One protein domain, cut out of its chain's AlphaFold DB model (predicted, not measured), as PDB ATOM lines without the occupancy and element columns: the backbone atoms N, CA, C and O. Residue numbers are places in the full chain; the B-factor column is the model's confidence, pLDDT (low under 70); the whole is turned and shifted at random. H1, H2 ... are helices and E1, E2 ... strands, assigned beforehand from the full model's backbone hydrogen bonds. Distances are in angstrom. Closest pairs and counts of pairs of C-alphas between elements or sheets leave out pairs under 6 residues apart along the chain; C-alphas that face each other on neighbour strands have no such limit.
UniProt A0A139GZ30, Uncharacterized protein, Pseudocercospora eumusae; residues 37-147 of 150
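Overview. This is residues 37 to 147 of the 150 residues of an uncharacterized protein of Pseudocercospora eumusae (UniProt A0A139GZ30). Look first for a strongly twisted wall of five strands with H3 packed over one face, and H2 at the end where E2 and E3 begin, meeting the sheet with residues 66 to 69 alone, while H1 and H4 pack on H2. H5 sticks out beyond the end of E5, and the loop round Lys 110 makes one tip of the long axis. The 111 printed residues hold five named helices and five named strands, in the order E1 H1 H2 E2 H3 H4 E3 E4 E5 H5; the mixed sheet has the order E1 E2 E3 E5 E4, and the class is mixed, helices and strands. The whole is only just loose, close to compact, with a radius of gyration of the C-alphas of 16.0 A and spans of 51 by 36 by 20 A.

Arrangement. Start at inner strand E3, residues 97 to 104. E5, residues 125 to 133, is its parallel neighbour, with N 100 and O 128 at 2.8 A. E5 forms a hairpin with edge strand E4, residues 115 to 120, antiparallel, with N 118 and O 127 at 2.8 A. On the other side of E3, E2, residues 70 to 74, is parallel to it, with N 99 and O 72 at 2.8 A. Edge strand E1, residues 37 to 40, is parallel to E2, with N 71 and O 37 at 2.9 A. E1, H1 and H2, E2, then E2, H3 and H4, E3 are strand-helix-strand units, two parallel neighbour strands with helices between, both with right-handed crossovers. H3, residues 77 to 86, is on the sheet at a height of 10.4 A; it is only just over E2 alone, and only just along the strands, at 28 degrees to E2 on the local plane. H2, residues 56 to 69, only grazes the sheet. With residues 58 to 63 H2 touches H1, residues 50 to 54, the closest C-alphas being Leu 52 and Arg 59 at 4.4 A; with residues 63 to 67 it touches H4, residues 89 to 92, the closest being Phe 67 and His 91 at 6.6 A. H5, residues 137 to 146, stands free. Every O i to N i+4 pair is within hydrogen-bond range in H1 and H3, against 8 of 10 in H2 and 5 of 6 in H5; H4 is too short for such a pair.

Along the chain. Find C-alpha 37 at (7.965, -4.636, -9.267), where E1 begins. H2 covers 19.9 A, E3 22.2 A and E5 25.5 A; H5 ends at C-alpha 146, (-3.467, -19.645, -20.974).

Size, cuts and confidence. The C-alphas of Gln 57 and Lys 110 are the two farthest apart, 52.1 A. The printed part has no cut, and no link is long. Residues 103 to 124 and 131 to 147 of the model have pLDDT under 70.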
ATOM      1  N   SER A  37       9.252  -3.939  -9.246       86.31
ATOM      2  CA  SER A  37       7.965  -4.636  -9.267       86.31
ATOM      3  C   SER A  37       6.852  -3.764  -9.837       86.31
ATOM      4  O   SER A  37       6.903  -2.540  -9.743       86.31
ATOM      5  N   ALA A  38       5.833  -4.400 -10.412       86.06
ATOM      6  CA  ALA A  38       4.593  -3.733 -10.782       86.06
ATOM      7  C   ALA A  38       3.577  -3.907  -9.646       86.06
ATOM      8  O   ALA A  38       3.263  -5.032  -9.258       86.06
ATOM      9  N   SER A  39       3.082  -2.800  -9.093       86.62
ATOM     10  CA  SER A  39       2.072  -2.800  -8.029       86.62
ATOM     11  C   SER A  39       0.736  -2.323  -8.587       86.62
ATOM     12  O   SER A  39       0.588  -1.152  -8.932       86.62
ATOM     13  N   HIS A  40      -0.242  -3.225  -8.650       87.31
ATOM     14  CA  HIS A  40      -1.610  -2.897  -9.043       87.31
ATOM     15  C   HIS A  40      -2.345  -2.283  -7.854       87.31
ATOM     16  O   HIS A  40      -2.543  -2.932  -6.824       87.31
ATOM     17  N   ILE A  41      -2.721  -1.012  -7.983       87.88
ATOM     18  CA  ILE A  41      -3.529  -0.323  -6.984       87.88
ATOM     19  C   ILE A  41      -4.981  -0.479  -7.407       87.88
ATOM     20  O   ILE A  41      -5.470   0.220  -8.290       87.88
ATOM     21  N   GLU A  42      -5.668  -1.407  -6.762       85.69
ATOM     22  CA  GLU A  42      -7.086  -1.665  -6.962       85.69
ATOM     23  C   GLU A  42      -7.813  -1.635  -5.609       85.69
ATOM     24  O   GLU A  42      -7.282  -2.127  -4.601       85.69
ATOM     25  N   PRO A  43      -9.018  -1.039  -5.540       80.19
ATOM     26  CA  PRO A  43      -9.805  -1.029  -4.316       80.19
ATOM     27  C   PRO A  43     -10.065  -2.448  -3.797       80.19
ATOM     28  O   PRO A  43     -10.600  -3.293  -4.506       80.19
ATOM     29  N   GLY A  44      -9.721  -2.699  -2.533       78.31
ATOM     30  CA  GLY A  44     -10.008  -3.966  -1.850       78.31
ATOM     31  C   GLY A  44      -9.009  -5.101  -2.102       78.31
ATOM     32  O   GLY A  44      -8.993  -6.046  -1.320       78.31
ATOM     33  N   THR A  45      -8.149  -5.002  -3.117       81.50
ATOM     34  CA  THR A  45      -7.115  -6.012  -3.419       81.50
ATOM     35  C   THR A  45      -5.708  -5.513  -3.107       81.50
ATOM     36  O   THR A  45      -4.844  -6.302  -2.721       81.50
ATOM     37  N   TYR A  46      -5.467  -4.202  -3.202       84.62
ATOM     38  CA  TYR A  46      -4.162  -3.638  -2.889       84.62
ATOM     39  C   TYR A  46      -3.882  -3.634  -1.381       84.62
ATOM     40  O   TYR A  46      -4.539  -2.938  -0.604       84.62
ATOM     41  N   SER A  47      -2.832  -4.354  -0.983       83.50
ATOM     42  CA  SER A  47      -2.219  -4.249   0.339       83.50
ATOM     43  C   SER A  47      -0.744  -3.872   0.190       83.50
ATOM     44  O   SER A  47       0.000  -4.610  -0.460       83.50
ATOM     45  N   PRO A  48      -0.276  -2.779   0.825       83.94
ATOM     46  CA  PRO A  48       1.145  -2.460   0.866       83.94
ATOM     47  C   PRO A  48       1.965  -3.622   1.451       83.94
ATOM     48  O   PRO A  48       1.463  -4.314   2.344       83.94
ATOM     49  N   PRO A  49       3.234  -3.805   1.039       87.56
ATOM     50  CA  PRO A  49       4.125  -4.794   1.640       87.56
ATOM     51  C   PRO A  49       4.175  -4.696   3.168       87.56
ATOM     52  O   PRO A  49       4.184  -3.600   3.733       87.56
ATOM     53  N   SER A  50       4.272  -5.839   3.847       85.25
ATOM     54  CA  SER A  50       4.269  -5.922   5.318       85.25
ATOM     55  C   SER A  50       5.336  -5.038   5.976       85.25
ATOM     56  O   SER A  50       5.084  -4.430   7.017       85.25
ATOM     57  N   LEU A  51       6.496  -4.869   5.335       84.81
ATOM     58  CA  LEU A  51       7.581  -3.997   5.804       84.81
ATOM     59  C   LEU A  51       7.196  -2.513   5.860       84.81
ATOM     60  O   LEU A  51       7.705  -1.784   6.709       84.81
ATOM     61  N   LEU A  52       6.248  -2.068   5.030       85.88
ATOM     62  CA  LEU A  52       5.664  -0.731   5.152       85.88
ATOM     63  C   LEU A  52       4.668  -0.635   6.310       85.88
ATOM     64  O   LEU A  52       4.383   0.463   6.783       85.88
ATOM     65  N   GLN A  53       4.143  -1.755   6.798       87.06
ATOM     66  CA  GLN A  53       3.092  -1.778   7.814       87.06
ATOM     67  C   GLN A  53       3.622  -1.998   9.239       87.06
ATOM     68  O   GLN A  53       2.972  -1.569  10.186       87.06
ATOM     69  N   THR A  54       4.803  -2.605   9.402       80.81
ATOM     70  CA  THR A  54       5.234  -3.160  10.700       80.81
ATOM     71  C   THR A  54       5.801  -2.110  11.665       80.81
ATOM     72  O   THR A  54       5.254  -1.901  12.744       80.81
ATOM     73  N   ASP A  55       6.892  -1.439  11.289       83.69
ATOM     74  CA  ASP A  55       7.629  -0.509  12.154       83.69
ATOM     75  C   ASP A  55       7.992   0.783  11.404       83.69
ATOM     76  O   ASP A  55       8.176   0.775  10.188       83.69
ATOM     77  N   ARG A  56       8.098   1.911  12.123       82.31
ATOM     78  CA  ARG A  56       8.420   3.220  11.530       82.31
ATOM     79  C   ARG A  56       9.819   3.259  10.920       82.31
ATOM     80  O   ARG A  56       9.991   3.867   9.867       82.31
ATOM     81  N   GLN A  57      10.799   2.644  11.576       80.19
ATOM     82  CA  GLN A  57      12.183   2.626  11.122       80.19
ATOM     83  C   GLN A  57      12.315   1.739   9.882       80.19
ATOM     84  O   GLN A  57      12.845   2.184   8.865       80.19
ATOM     85  N   SER A  58      11.758   0.522   9.924       81.19
ATOM     86  CA  SER A  58      11.735  -0.379   8.763       81.19
ATOM     87  C   SER A  58      10.956   0.209   7.587       81.19
ATOM     88  O   SER A  58      11.413   0.111   6.451       81.19
ATOM     89  N   ARG A  59       9.829   0.886   7.849       87.75
ATOM     90  CA  ARG A  59       9.057   1.598   6.824       87.75
ATOM     91  C   ARG A  59       9.896   2.663   6.140       87.75
ATOM     92  O   ARG A  59       9.912   2.690   4.920       87.75
ATOM     93  N   ALA A  60      10.582   3.519   6.898       84.88
ATOM     94  CA  ALA A  60      11.403   4.582   6.321       84.88
ATOM     95  C   ALA A  60      12.519   4.018   5.427       84.88
ATOM     96  O   ALA A  60      12.735   4.533   4.335       84.88
ATOM     97  N   MET A  61      13.171   2.935   5.860       82.12
ATOM     98  CA  MET A  61      14.230   2.280   5.087       82.12
ATOM     99  C   MET A  61      13.699   1.594   3.822       82.12
ATOM    100  O   MET A  61      14.268   1.741   2.745       82.12
ATOM    101  N   PHE A  62      12.603   0.843   3.939       89.12
ATOM    102  CA  PHE A  62      12.058   0.075   2.822       89.12
ATOM    103  C   PHE A  62      11.331   0.964   1.805       89.12
ATOM    104  O   PHE A  62      11.438   0.722   0.603       89.12
ATOM    105  N   ALA A  63      10.631   2.007   2.268       89.75
ATOM    106  CA  ALA A  63       9.832   2.904   1.432       89.75
ATOM    107  C   ALA A  63      10.649   3.551   0.317       89.75
ATOM    108  O   ALA A  63      10.158   3.630  -0.804       89.75
ATOM    109  N   GLU A  64      11.889   3.957   0.595       89.25
ATOM    110  CA  GLU A  64      12.772   4.533  -0.419       89.25
ATOM    111  C   GLU A  64      12.952   3.583  -1.604       89.25
ATOM    112  O   GLU A  64      12.601   3.921  -2.730       89.25
ATOM    113  N   SER A  65      13.391   2.351  -1.336       89.69
ATOM    114  CA  SER A  65      13.566   1.345  -2.385       89.69
ATOM    115  C   SER A  65      12.246   0.913  -3.034       89.69
ATOM    116  O   SER A  65      12.213   0.642  -4.228       89.69
ATOM    117  N   TYR A  66      11.151   0.858  -2.271       92.00
ATOM    118  CA  TYR A  66       9.851   0.428  -2.775       92.00
ATOM    119  C   TYR A  66       9.247   1.445  -3.740       92.00
ATOM    120  O   TYR A  66       8.936   1.085  -4.871       92.00
ATOM    121  N   PHE A  67       9.107   2.707  -3.330       91.25
ATOM    122  CA  PHE A  67       8.496   3.736  -4.174       91.25
ATOM    123  C   PHE A  67       9.393   4.125  -5.357       91.25
ATOM    124  O   PHE A  67       8.861   4.433  -6.420       91.25
ATOM    125  N   ALA A  68      10.722   4.049  -5.211       89.81
ATOM    126  CA  ALA A  68      11.652   4.341  -6.302       89.81
ATOM    127  C   ALA A  68      11.703   3.245  -7.376       89.81
ATOM    128  O   ALA A  68      11.848   3.566  -8.551       89.81
ATOM    129  N   ASN A  69      11.583   1.969  -6.989       89.75
ATOM    130  CA  ASN A  69      11.743   0.843  -7.917       89.75
ATOM    131  C   ASN A  69      10.417   0.231  -8.388       89.75
ATOM    132  O   ASN A  69      10.438  -0.711  -9.179       89.75
ATOM    133  N   SER A  70       9.273   0.698  -7.884       90.69
ATOM    134  CA  SER A  70       7.974   0.135  -8.252       90.69
ATOM    135  C   SER A  70       7.269   0.980  -9.302       90.69
ATOM    136  O   SER A  70       7.174   2.199  -9.174       90.69
ATOM    137  N   THR A  71       6.706   0.305 -10.298       90.38
ATOM    138  CA  THR A  71       5.767   0.900 -11.248       90.38
ATOM    139  C   THR A  71       4.356   0.688 -10.709       90.38
ATOM    140  O   THR A  71       3.927  -0.449 -10.495       90.38
ATOM    141  N   PHE A  72       3.623   1.771 -10.466       90.25
ATOM    142  CA  PHE A  72       2.266   1.694  -9.921       90.25
ATOM    143  C   PHE A  72       1.236   1.720 -11.041       90.25
ATOM    144  O   PHE A  72       1.230   2.657 -11.833       90.25
ATOM    145  N   ILE A  73       0.370   0.711 -11.102       88.75
ATOM    146  CA  ILE A  73      -0.648   0.563 -12.146       88.75
ATOM    147  C   ILE A  73      -2.017   0.825 -11.530       88.75
ATOM    148  O   ILE A  73      -2.385   0.177 -10.551       88.75
ATOM    149  N   LEU A  74      -2.769   1.774 -12.087       89.94
ATOM    150  CA  LEU A  74      -4.079   2.178 -11.576       89.94
ATOM    151  C   LEU A  74      -5.129   2.197 -12.697       89.94
ATOM    152  O   LEU A  74      -4.822   2.677 -13.782       89.94
ATOM    153  N   PRO A  75      -6.374   1.753 -12.451       84.81
ATOM    154  CA  PRO A  75      -7.429   1.668 -13.469       84.81
ATOM    155  C   PRO A  75      -8.200   2.978 -13.719       84.81
ATOM    156  O   PRO A  75      -9.129   2.999 -14.524       84.81
ATOM    157  N   SER A  76      -7.918   4.057 -12.979       83.00
ATOM    158  CA  SER A  76      -8.599   5.343 -13.180       83.00
ATOM    159  C   SER A  76      -7.816   6.525 -12.617       83.00
ATOM    160  O   SER A  76      -7.058   6.397 -11.651       83.00
ATOM    161  N   GLU A  77      -8.061   7.702 -13.193       82.00
ATOM    162  CA  GLU A  77      -7.497   8.969 -12.723       82.00
ATOM    163  C   GLU A  77      -8.002   9.343 -11.319       82.00
ATOM    164  O   GLU A  77      -7.222   9.778 -10.476       82.00
ATOM    165  N   GLU A  78      -9.279   9.091 -11.015       84.69
ATOM    166  CA  GLU A  78      -9.839   9.346  -9.680       84.69
ATOM    167  C   GLU A  78      -9.116   8.525  -8.601       84.69
ATOM    168  O   GLU A  78      -8.784   9.040  -7.526       84.69
ATOM    169  N   LEU A  79      -8.825   7.252  -8.895       86.00
ATOM    170  CA  LEU A  79      -8.064   6.398  -7.990       86.00
ATOM    171  C   LEU A  79      -6.628   6.899  -7.831       86.00
ATOM    172  O   LEU A  79      -6.126   6.930  -6.709       86.00
ATOM    173  N   LEU A  80      -5.992   7.338  -8.920       86.81
ATOM    174  CA  LEU A  80      -4.663   7.949  -8.888       86.81
ATOM    175  C   LEU A  80      -4.624   9.155  -7.955       86.81
ATOM    176  O   LEU A  80      -3.769   9.213  -7.069       86.81
ATOM    177  N   THR A  81      -5.563  10.089  -8.095       86.19
ATOM    178  CA  THR A  81      -5.620  11.271  -7.231       86.19
ATOM    179  C   THR A  81      -5.814  10.880  -5.767       86.19
ATOM    180  O   THR A  81      -5.068  11.343  -4.903       86.19
ATOM    181  N   ARG A  82      -6.770   9.990  -5.468       88.62
ATOM    182  CA  ARG A  82      -7.031   9.531  -4.091       88.62
ATOM    183  C   ARG A  82      -5.831   8.813  -3.483       88.62
ATOM    184  O   ARG A  82      -5.471   9.086  -2.338       88.62
ATOM    185  N   TRP A  83      -5.204   7.925  -4.246       89.69
ATOM    186  CA  TRP A  83      -4.031   7.183  -3.808       89.69
ATOM    187  C   TRP A  83      -2.858   8.123  -3.528       89.69
ATOM    188  O   TRP A  83      -2.299   8.073  -2.435       89.69
ATOM    189  N   LEU A  84      -2.550   9.061  -4.430       88.81
ATOM    190  CA  LEU A  84      -1.492  10.049  -4.202       88.81
ATOM    191  C   LEU A  84      -1.766  10.907  -2.961       88.81
ATOM    192  O   LEU A  84      -0.859  11.117  -2.157       88.81
ATOM    193  N   ILE A  85      -3.001  11.370  -2.756       88.81
ATOM    194  CA  ILE A  85      -3.368  12.154  -1.564       88.81
ATOM    195  C   ILE A  85      -3.171  11.342  -0.276       88.81
ATOM    196  O   ILE A  85      -2.776  11.905   0.744       88.81
ATOM    197  N   SER A  86      -3.405  10.028  -0.319       89.31
ATOM    198  CA  SER A  86      -3.231   9.146   0.842       89.31
ATOM    199  C   SER A  86      -1.766   8.927   1.248       89.31
ATOM    200  O   SER A  86      -1.498   8.508   2.375       89.31
ATOM    201  N   LEU A  87      -0.810   9.213   0.358       89.19
ATOM    202  CA  LEU A  87       0.612   9.003   0.610       89.19
ATOM    203  C   LEU A  87       1.266  10.202   1.307       89.19
ATOM    204  O   LEU A  87       1.053  11.371   0.961       89.19
ATOM    205  N   ASP A  88       2.172   9.891   2.239       89.19
ATOM    206  CA  ASP A  88       3.074  10.879   2.836       89.19
ATOM    207  C   ASP A  88       3.832  11.628   1.718       89.19
ATOM    208  O   ASP A  88       4.334  10.980   0.789       89.19
ATOM    209  N   PRO A  89       3.927  12.973   1.773       88.19
ATOM    210  CA  PRO A  89       4.706  13.757   0.816       88.19
ATOM    211  C   PRO A  89       6.105  13.195   0.532       88.19
ATOM    212  O   PRO A  89       6.556  13.226  -0.612       88.19
ATOM    213  N   LYS A  90       6.778  12.637   1.549       89.06
ATOM    214  CA  LYS A  90       8.115  12.046   1.401       89.06
ATOM    215  C   LYS A  90       8.109  10.817   0.499       89.06
ATOM    216  O   LYS A  90       9.016  10.652  -0.302       89.06
ATOM    217  N   HIS A  91       7.087   9.971   0.610       90.00
ATOM    218  CA  HIS A  91       6.946   8.786  -0.236       90.00
ATOM    219  C   HIS A  91       6.537   9.161  -1.657       90.00
ATOM    220  O   HIS A  91       7.040   8.579  -2.610       90.00
ATOM    221  N   ARG A  92       5.677  10.176  -1.808       88.81
ATOM    222  CA  ARG A  92       5.283  10.683  -3.129       88.81
ATOM    223  C   ARG A  92       6.471  11.162  -3.951       88.81
ATOM    224  O   ARG A  92       6.532  10.864  -5.135       88.81
ATOM    225  N   ALA A  93       7.409  11.864  -3.320       88.06
ATOM    226  CA  ALA A  93       8.607  12.378  -3.982       88.06
ATOM    227  C   ALA A  93       9.558  11.277  -4.489       88.06
ATOM    228  O   ALA A  93      10.438  11.558  -5.296       88.06
ATOM    229  N   LEU A  94       9.399  10.044  -4.002       89.81
ATOM    230  CA  LEU A  94      10.218   8.900  -4.401       89.81
ATOM    231  C   LEU A  94       9.647   8.161  -5.613       89.81
ATOM    232  O   LEU A  94      10.363   7.365  -6.213       89.81
ATOM    233  N   ILE A  95       8.383   8.400  -5.971       91.12
ATOM    234  CA  ILE A  95       7.730   7.697  -7.074       91.12
ATOM    235  C   ILE A  95       8.319   8.175  -8.396       91.12
ATOM    236  O   ILE A  95       8.258   9.358  -8.725       91.12
ATOM    237  N   GLN A  96       8.846   7.236  -9.178       88.81
ATOM    238  CA  GLN A  96       9.427   7.541 -10.485       88.81
ATOM    239  C   GLN A  96       8.451   7.278 -11.629       88.81
ATOM    240  O   GLN A  96       8.451   8.017 -12.612       88.81
ATOM    241  N   GLU A  97       7.607   6.252 -11.506       87.75
ATOM    242  CA  GLU A  97       6.755   5.794 -12.597       87.75
ATOM    243  C   GLU A  97       5.354   5.396 -12.125       87.75
ATOM    244  O   GLU A  97       5.170   4.612 -11.192       87.75
ATOM    245  N   ILE A  98       4.354   5.932 -12.818       87.69
ATOM    246  CA  ILE A  98       2.940   5.644 -12.609       87.69
ATOM    247  C   ILE A  98       2.326   5.342 -13.970       87.69
ATOM    248  O   ILE A  98       2.488   6.116 -14.909       87.69
ATOM    249  N   THR A  99       1.581   4.248 -14.059       87.62
ATOM    250  CA  THR A  99       0.778   3.895 -15.226       87.62
ATOM    251  C   THR A  99      -0.704   3.961 -14.863       87.62
ATOM    252  O   THR A  99      -1.170   3.252 -13.976       87.62
ATOM    253  N   CYS A 100      -1.457   4.822 -15.539       83.00
ATOM    254  CA  CYS A 100      -2.906   4.903 -15.428       83.00
ATOM    255  C   CYS A 100      -3.530   4.231 -16.653       83.00
ATOM    256  O   CYS A 100      -3.319   4.681 -17.777       83.00
ATOM    257  N   VAL A 101      -4.276   3.152 -16.448       81.25
ATOM    258  CA  VAL A 101      -4.957   2.406 -17.503       81.25
ATOM    259  C   VAL A 101      -6.405   2.866 -17.556       81.25
ATOM    260  O   VAL A 101      -7.202   2.524 -16.686       81.25
ATOM    261  N   LEU A 102      -6.747   3.660 -18.567       73.56
ATOM    262  CA  LEU A 102      -8.107   4.131 -18.792       73.56
ATOM    263  C   LEU A 102      -8.842   3.132 -19.685       73.56
ATOM    264  O   LEU A 102      -8.485   2.914 -20.844       73.56
ATOM    265  N   TRP A 103      -9.892   2.532 -19.137       66.12
ATOM    266  CA  TRP A 103     -10.807   1.693 -19.896       66.12
ATOM    267  C   TRP A 103     -11.767   2.579 -20.677       66.12
ATOM    268  O   TRP A 103     -12.477   3.395 -20.091       66.12
ATOM    269  N   ASN A 104     -11.807   2.413 -21.997       60.56
ATOM    270  CA  ASN A 104     -12.818   3.059 -22.818       60.56
ATOM    271  C   ASN A 104     -13.545   2.011 -23.668       60.56
ATOM    272  O   ASN A 104     -12.942   1.256 -24.433       60.56
ATOM    273  N   GLU A 105     -14.868   1.964 -23.528       53.06
ATOM    274  CA  GLU A 105     -15.737   1.079 -24.308       53.06
ATOM    275  C   GLU A 105     -15.788   1.495 -25.786       53.06
ATOM    276  O   GLU A 105     -16.037   0.671 -26.669       53.06
ATOM    277  N   THR A 106     -15.490   2.763 -26.074       54.12
ATOM    278  CA  THR A 106     -15.456   3.291 -27.437       54.12
ATOM    279  C   THR A 106     -14.053   3.165 -28.026       54.12
ATOM    280  O   THR A 106     -13.103   3.800 -27.576       54.12
ATOM    281  N   ILE A 107     -13.920   2.307 -29.046       54.56
ATOM    282  CA  ILE A 107     -12.710   2.218 -29.872       54.56
ATOM    283  C   ILE A 107     -12.565   3.564 -30.571       54.56
ATOM    284  O   ILE A 107     -13.487   3.973 -31.281       54.56
ATOM    285  N   PRO A 108     -11.445   4.258 -30.398       53.84
ATOM    286  CA  PRO A 108     -11.322   5.575 -30.940       53.84
ATOM    287  C   PRO A 108     -11.032   5.445 -32.433       53.84
ATOM    288  O   PRO A 108     -10.490   4.439 -32.909       53.84
ATOM    289  N   GLU A 109     -11.459   6.445 -33.191       52.31
ATOM    290  CA  GLU A 109     -11.307   6.444 -34.637       52.31
ATOM    291  C   GLU A 109      -9.832   6.261 -35.029       52.31
ATOM    292  O   GLU A 109      -8.899   6.616 -34.300       52.31
ATOM    293  N   LYS A 110      -9.618   5.623 -36.181       44.06
ATOM    294  CA  LYS A 110      -8.301   5.250 -36.711       44.06
ATOM    295  C   LYS A 110      -7.345   6.457 -36.641       44.06
ATOM    296  O   LYS A 110      -7.485   7.390 -37.420       44.06
ATOM    297  N   GLY A 111      -6.381   6.429 -35.715       47.28
ATOM    298  CA  GLY A 111      -5.450   7.544 -35.472       47.28
ATOM    299  C   GLY A 111      -5.383   8.039 -34.024       47.28
ATOM    300  O   GLY A 111      -4.491   8.820 -33.704       47.28
ATOM    301  N   SER A 112      -6.259   7.576 -33.131       52.50
ATOM    302  CA  SER A 112      -6.180   7.967 -31.724       52.50
ATOM    303  C   SER A 112      -5.019   7.316 -30.979       52.50
ATOM    304  O   SER A 112      -4.744   6.119 -31.078       52.50
ATOM    305  N   ILE A 113      -4.323   8.171 -30.238       52.88
ATOM    306  CA  ILE A 113      -3.103   7.884 -29.495       52.88
ATOM    307  C   ILE A 113      -3.404   6.838 -28.414       52.88
ATOM    308  O   ILE A 113      -4.302   7.008 -27.592       52.88
ATOM    309  N   ARG A 114      -2.652   5.733 -28.446       59.59
ATOM    310  CA  ARG A 114      -2.830   4.564 -27.564       59.59
ATOM    311  C   ARG A 114      -2.240   4.766 -26.170       59.59
ATOM    312  O   ARG A 114      -2.697   4.150 -25.212       59.59
ATOM    313  N   ALA A 115      -1.223   5.616 -26.072       58.97
ATOM    314  CA  ALA A 115      -0.570   5.945 -24.823       58.97
ATOM    315  C   ALA A 115      -0.078   7.394 -24.852       58.97
ATOM    316  O   ALA A 115       0.539   7.821 -25.830       58.97
ATOM    317  N   TYR A 116      -0.340   8.127 -23.775       64.81
ATOM    318  CA  TYR A 116       0.192   9.464 -23.544       64.81
ATOM    319  C   TYR A 116       1.200   9.393 -22.405       64.81
ATOM    320  O   TYR A 116       0.888   8.909 -21.319       64.81
ATOM    321  N   GLU A 117       2.411   9.880 -22.642       64.94
ATOM    322  CA  GLU A 117       3.406  10.058 -21.590       64.94
ATOM    323  C   GLU A 117       3.390  11.524 -21.165       64.94
ATOM    324  O   GLU A 117       3.587  12.432 -21.973       64.94
ATOM    325  N   HIS A 118       3.109  11.755 -19.891       67.50
ATOM    326  CA  HIS A 118       3.091  13.069 -19.285       67.50
ATOM    327  C   HIS A 118       4.030  13.078 -18.083       67.50
ATOM    328  O   HIS A 118       4.018  12.177 -17.247       67.50
ATOM    329  N   ARG A 119       4.865  14.109 -17.965       64.31
ATOM    330  CA  ARG A 119       5.672  14.295 -16.761       64.31
ATOM    331  C   ARG A 119       4.863  15.124 -15.780       64.31
ATOM    332  O   ARG A 119       4.528  16.265 -16.074       64.31
ATOM    333  N   LEU A 120       4.567  14.566 -14.611       64.75
ATOM    334  CA  LEU A 120       3.928  15.332 -13.550       64.75
ATOM    335  C   LEU A 120       4.984  16.241 -12.918       64.75
ATOM    336  O   LEU A 120       5.759  15.804 -12.068       64.75
ATOM    337  N   GLU A 121       5.025  17.505 -13.346       57.06
ATOM    338  CA  GLU A 121       6.017  18.497 -12.895       57.06
ATOM    339  C   GLU A 121       6.037  18.661 -11.370       57.06
ATOM    340  O   GLU A 121       7.089  18.874 -10.777       57.06
ATOM    341  N   ILE A 122       4.886  18.462 -10.721       60.09
ATOM    342  CA  ILE A 122       4.722  18.564  -9.265       60.09
ATOM    343  C   ILE A 122       5.441  17.420  -8.522       60.09
ATOM    344  O   ILE A 122       5.814  17.580  -7.362       60.09
ATOM    345  N   PHE A 123       5.650  16.270  -9.171       63.25
ATOM    346  CA  PHE A 123       6.105  15.040  -8.510       63.25
ATOM    347  C   PHE A 123       7.423  14.484  -9.051       63.25
ATOM    348  O   PHE A 123       7.890  13.470  -8.548       63.25
ATOM    349  N   ASN A 124       8.021  15.112 -10.072       69.25
ATOM    350  CA  ASN A 124       9.153  14.556 -10.826       69.25
ATOM    351  C   ASN A 124       8.922  13.091 -11.274       69.25
ATOM    352  O   ASN A 124       9.869  12.354 -11.536       69.25
ATOM    353  N   ALA A 125       7.652  12.692 -11.367       73.94
ATOM    354  CA  ALA A 125       7.213  11.347 -11.680       73.94
ATOM    355  C   ALA A 125       6.745  11.297 -13.132       73.94
ATOM    356  O   ALA A 125       6.151  12.244 -13.665       73.94
ATOM    357  N   ARG A 126       7.008  10.166 -13.773       80.56
ATOM    358  CA  ARG A 126       6.568   9.865 -15.125       80.56
ATOM    359  C   ARG A 126       5.187   9.234 -15.056       80.56
ATOM    360  O   ARG A 126       5.040   8.139 -14.520       80.56
ATOM    361  N   LEU A 127       4.180   9.938 -15.560       80.88
ATOM    362  CA  LEU A 127       2.825   9.425 -15.698       80.88
ATOM    363  C   LEU A 127       2.637   8.917 -17.125       80.88
ATOM    364  O   LEU A 127       2.691   9.678 -18.087       80.88
ATOM    365  N   ARG A 128       2.377   7.627 -17.259       79.88
ATOM    366  CA  ARG A 128       1.980   7.000 -18.510       79.88
ATOM    367  C   ARG A 128       0.488   6.718 -18.449       79.88
ATOM    368  O   ARG A 128       0.032   6.023 -17.553       79.88
ATOM    369  N   ILE A 129      -0.278   7.272 -19.372       74.81
ATOM    370  CA  ILE A 129      -1.704   6.985 -19.507       74.81
ATOM    371  C   ILE A 129      -1.857   6.030 -20.682       74.81
ATOM    372  O   ILE A 129      -1.503   6.389 -21.802       74.81
ATOM    373  N   GLU A 130      -2.360   4.827 -20.434       75.00
ATOM    374  CA  GLU A 130      -2.654   3.829 -21.462       75.00
ATOM    375  C   GLU A 130      -4.163   3.686 -21.613       75.00
ATOM    376  O   GLU A 130      -4.870   3.439 -20.639       75.00
ATOM    377  N   CYS A 131      -4.667   3.844 -22.834       65.12
ATOM    378  CA  CYS A 131      -6.085   3.661 -23.116       65.12
ATOM    379  C   CYS A 131      -6.297   2.258 -23.691       65.12
ATOM    380  O   CYS A 131      -5.798   1.960 -24.777       65.12
ATOM    381  N   MET A 132      -7.037   1.408 -22.978       63.56
ATOM    382  CA  MET A 132      -7.373   0.053 -23.427       63.56
ATOM    383  C   MET A 132      -8.815   0.001 -23.936       63.56
ATOM    384  O   MET A 132      -9.735   0.501 -23.284       63.56
ATOM    385  N   PHE A 133      -9.015  -0.624 -25.102       61.31
ATOM    386  CA  PHE A 133     -10.311  -0.692 -25.787       61.31
ATOM    387  C   PHE A 133     -10.852  -2.124 -25.834       61.31
ATOM    388  O   PHE A 133     -10.111  -3.080 -26.076       61.31
ATOM    389  N   GLY A 134     -12.170  -2.276 -25.668       48.97
ATOM    390  CA  GLY A 134     -12.833  -3.565 -25.405       48.97
ATOM    391  C   GLY A 134     -12.591  -4.709 -26.408       48.97
ATOM    392  O   GLY A 134     -12.808  -5.866 -26.059       48.97
ATOM    393  N   LYS A 135     -12.102  -4.446 -27.630       49.31
ATOM    394  CA  LYS A 135     -11.778  -5.503 -28.613       49.31
ATOM    395  C   LYS A 135     -10.375  -6.112 -28.472       49.31
ATOM    396  O   LYS A 135     -10.174  -7.216 -28.967       49.31
ATOM    397  N   GLU A 136      -9.424  -5.459 -27.797       47.62
ATOM    398  CA  GLU A 136      -8.065  -6.013 -27.585       47.62
ATOM    399  C   GLU A 136      -8.016  -7.028 -26.419       47.62
ATOM    400  O   GLU A 136      -7.128  -7.880 -26.352       47.62
ATOM    401  N   VAL A 137      -9.034  -7.024 -25.554       45.88
ATOM    402  CA  VAL A 137      -9.140  -7.877 -24.357       45.88
ATOM    403  C   VAL A 137      -9.494  -9.328 -24.693       45.88
ATOM    404  O   VAL A 137      -9.001 -10.239 -24.034       45.88
ATOM    405  N   ALA A 138     -10.265  -9.584 -25.757       42.88
ATOM    406  CA  ALA A 138     -10.511 -10.956 -26.222       42.88
ATOM    407  C   ALA A 138      -9.203 -11.667 -26.626       42.88
ATOM    408  O   ALA A 138      -9.106 -12.888 -26.536       42.88
ATOM    409  N   GLY A 139      -8.191 -10.889 -27.025       41.34
ATOM    410  CA  GLY A 139      -6.818 -11.351 -27.168       41.34
ATOM    411  C   GLY A 139      -6.141 -11.493 -25.808       41.34
ATOM    412  O   GLY A 139      -5.787 -12.593 -25.434       41.34
ATOM    413  N   ILE A 140      -5.982 -10.424 -25.030       43.00
ATOM    414  CA  ILE A 140      -5.095 -10.438 -23.848       43.00
ATOM    415  C   ILE A 140      -5.616 -11.314 -22.690       43.00
ATOM    416  O   ILE A 140      -4.837 -12.061 -22.096       43.00
ATOM    417  N   VAL A 141      -6.926 -11.338 -22.421       40.75
ATOM    418  CA  VAL A 141      -7.513 -12.208 -21.380       40.75
ATOM    419  C   VAL A 141      -7.389 -13.684 -21.760       40.75
ATOM    420  O   VAL A 141      -7.161 -14.522 -20.893       40.75
ATOM    421  N   ALA A 142      -7.409 -14.026 -23.051       40.31
ATOM    422  CA  ALA A 142      -7.120 -15.394 -23.479       40.31
ATOM    423  C   ALA A 142      -5.650 -15.802 -23.228       40.31
ATOM    424  O   ALA A 142      -5.368 -16.992 -23.100       40.31
ATOM    425  N   TRP A 143      -4.711 -14.852 -23.128       38.41
ATOM    426  CA  TRP A 143      -3.278 -15.135 -22.965       38.41
ATOM    427  C   TRP A 143      -2.861 -15.210 -21.494       38.41
ATOM    428  O   TRP A 143      -1.976 -16.001 -21.166       38.41
ATOM    429  N   GLU A 144      -3.508 -14.460 -20.597       38.69
ATOM    430  CA  GLU A 144      -3.275 -14.595 -19.151       38.69
ATOM    431  C   GLU A 144      -3.953 -15.843 -18.568       38.69
ATOM    432  O   GLU A 144      -3.336 -16.540 -17.767       38.69
ATOM    433  N   TYR A 145      -5.136 -16.234 -19.060       39.25
ATOM    434  CA  TYR A 145      -5.745 -17.519 -18.683       39.25
ATOM    435  C   TYR A 145      -5.023 -18.738 -19.285       39.25
ATOM    436  O   TYR A 145      -5.086 -19.829 -18.718       39.25
ATOM    437  N   ALA A 146      -4.297 -18.579 -20.400       38.06
ATOM    438  CA  ALA A 146      -3.467 -19.645 -20.974       38.06
ATOM    439  C   ALA A 146      -2.107 -19.814 -20.270       38.06
ATOM    440  O   ALA A 146      -1.486 -20.870 -20.388       38.06
ATOM    441  N   LYS A 147      -1.640 -18.811 -19.512       36.41
ATOM    442  CA  LYS A 147      -0.412 -18.878 -18.703       36.41
ATOM    443  C   LYS A 147      -0.702 -19.258 -17.251       36.41
ATOM    444  O   LYS A 147      -0.164 -18.653 -16.329       36.41
TER     445      LYS A 147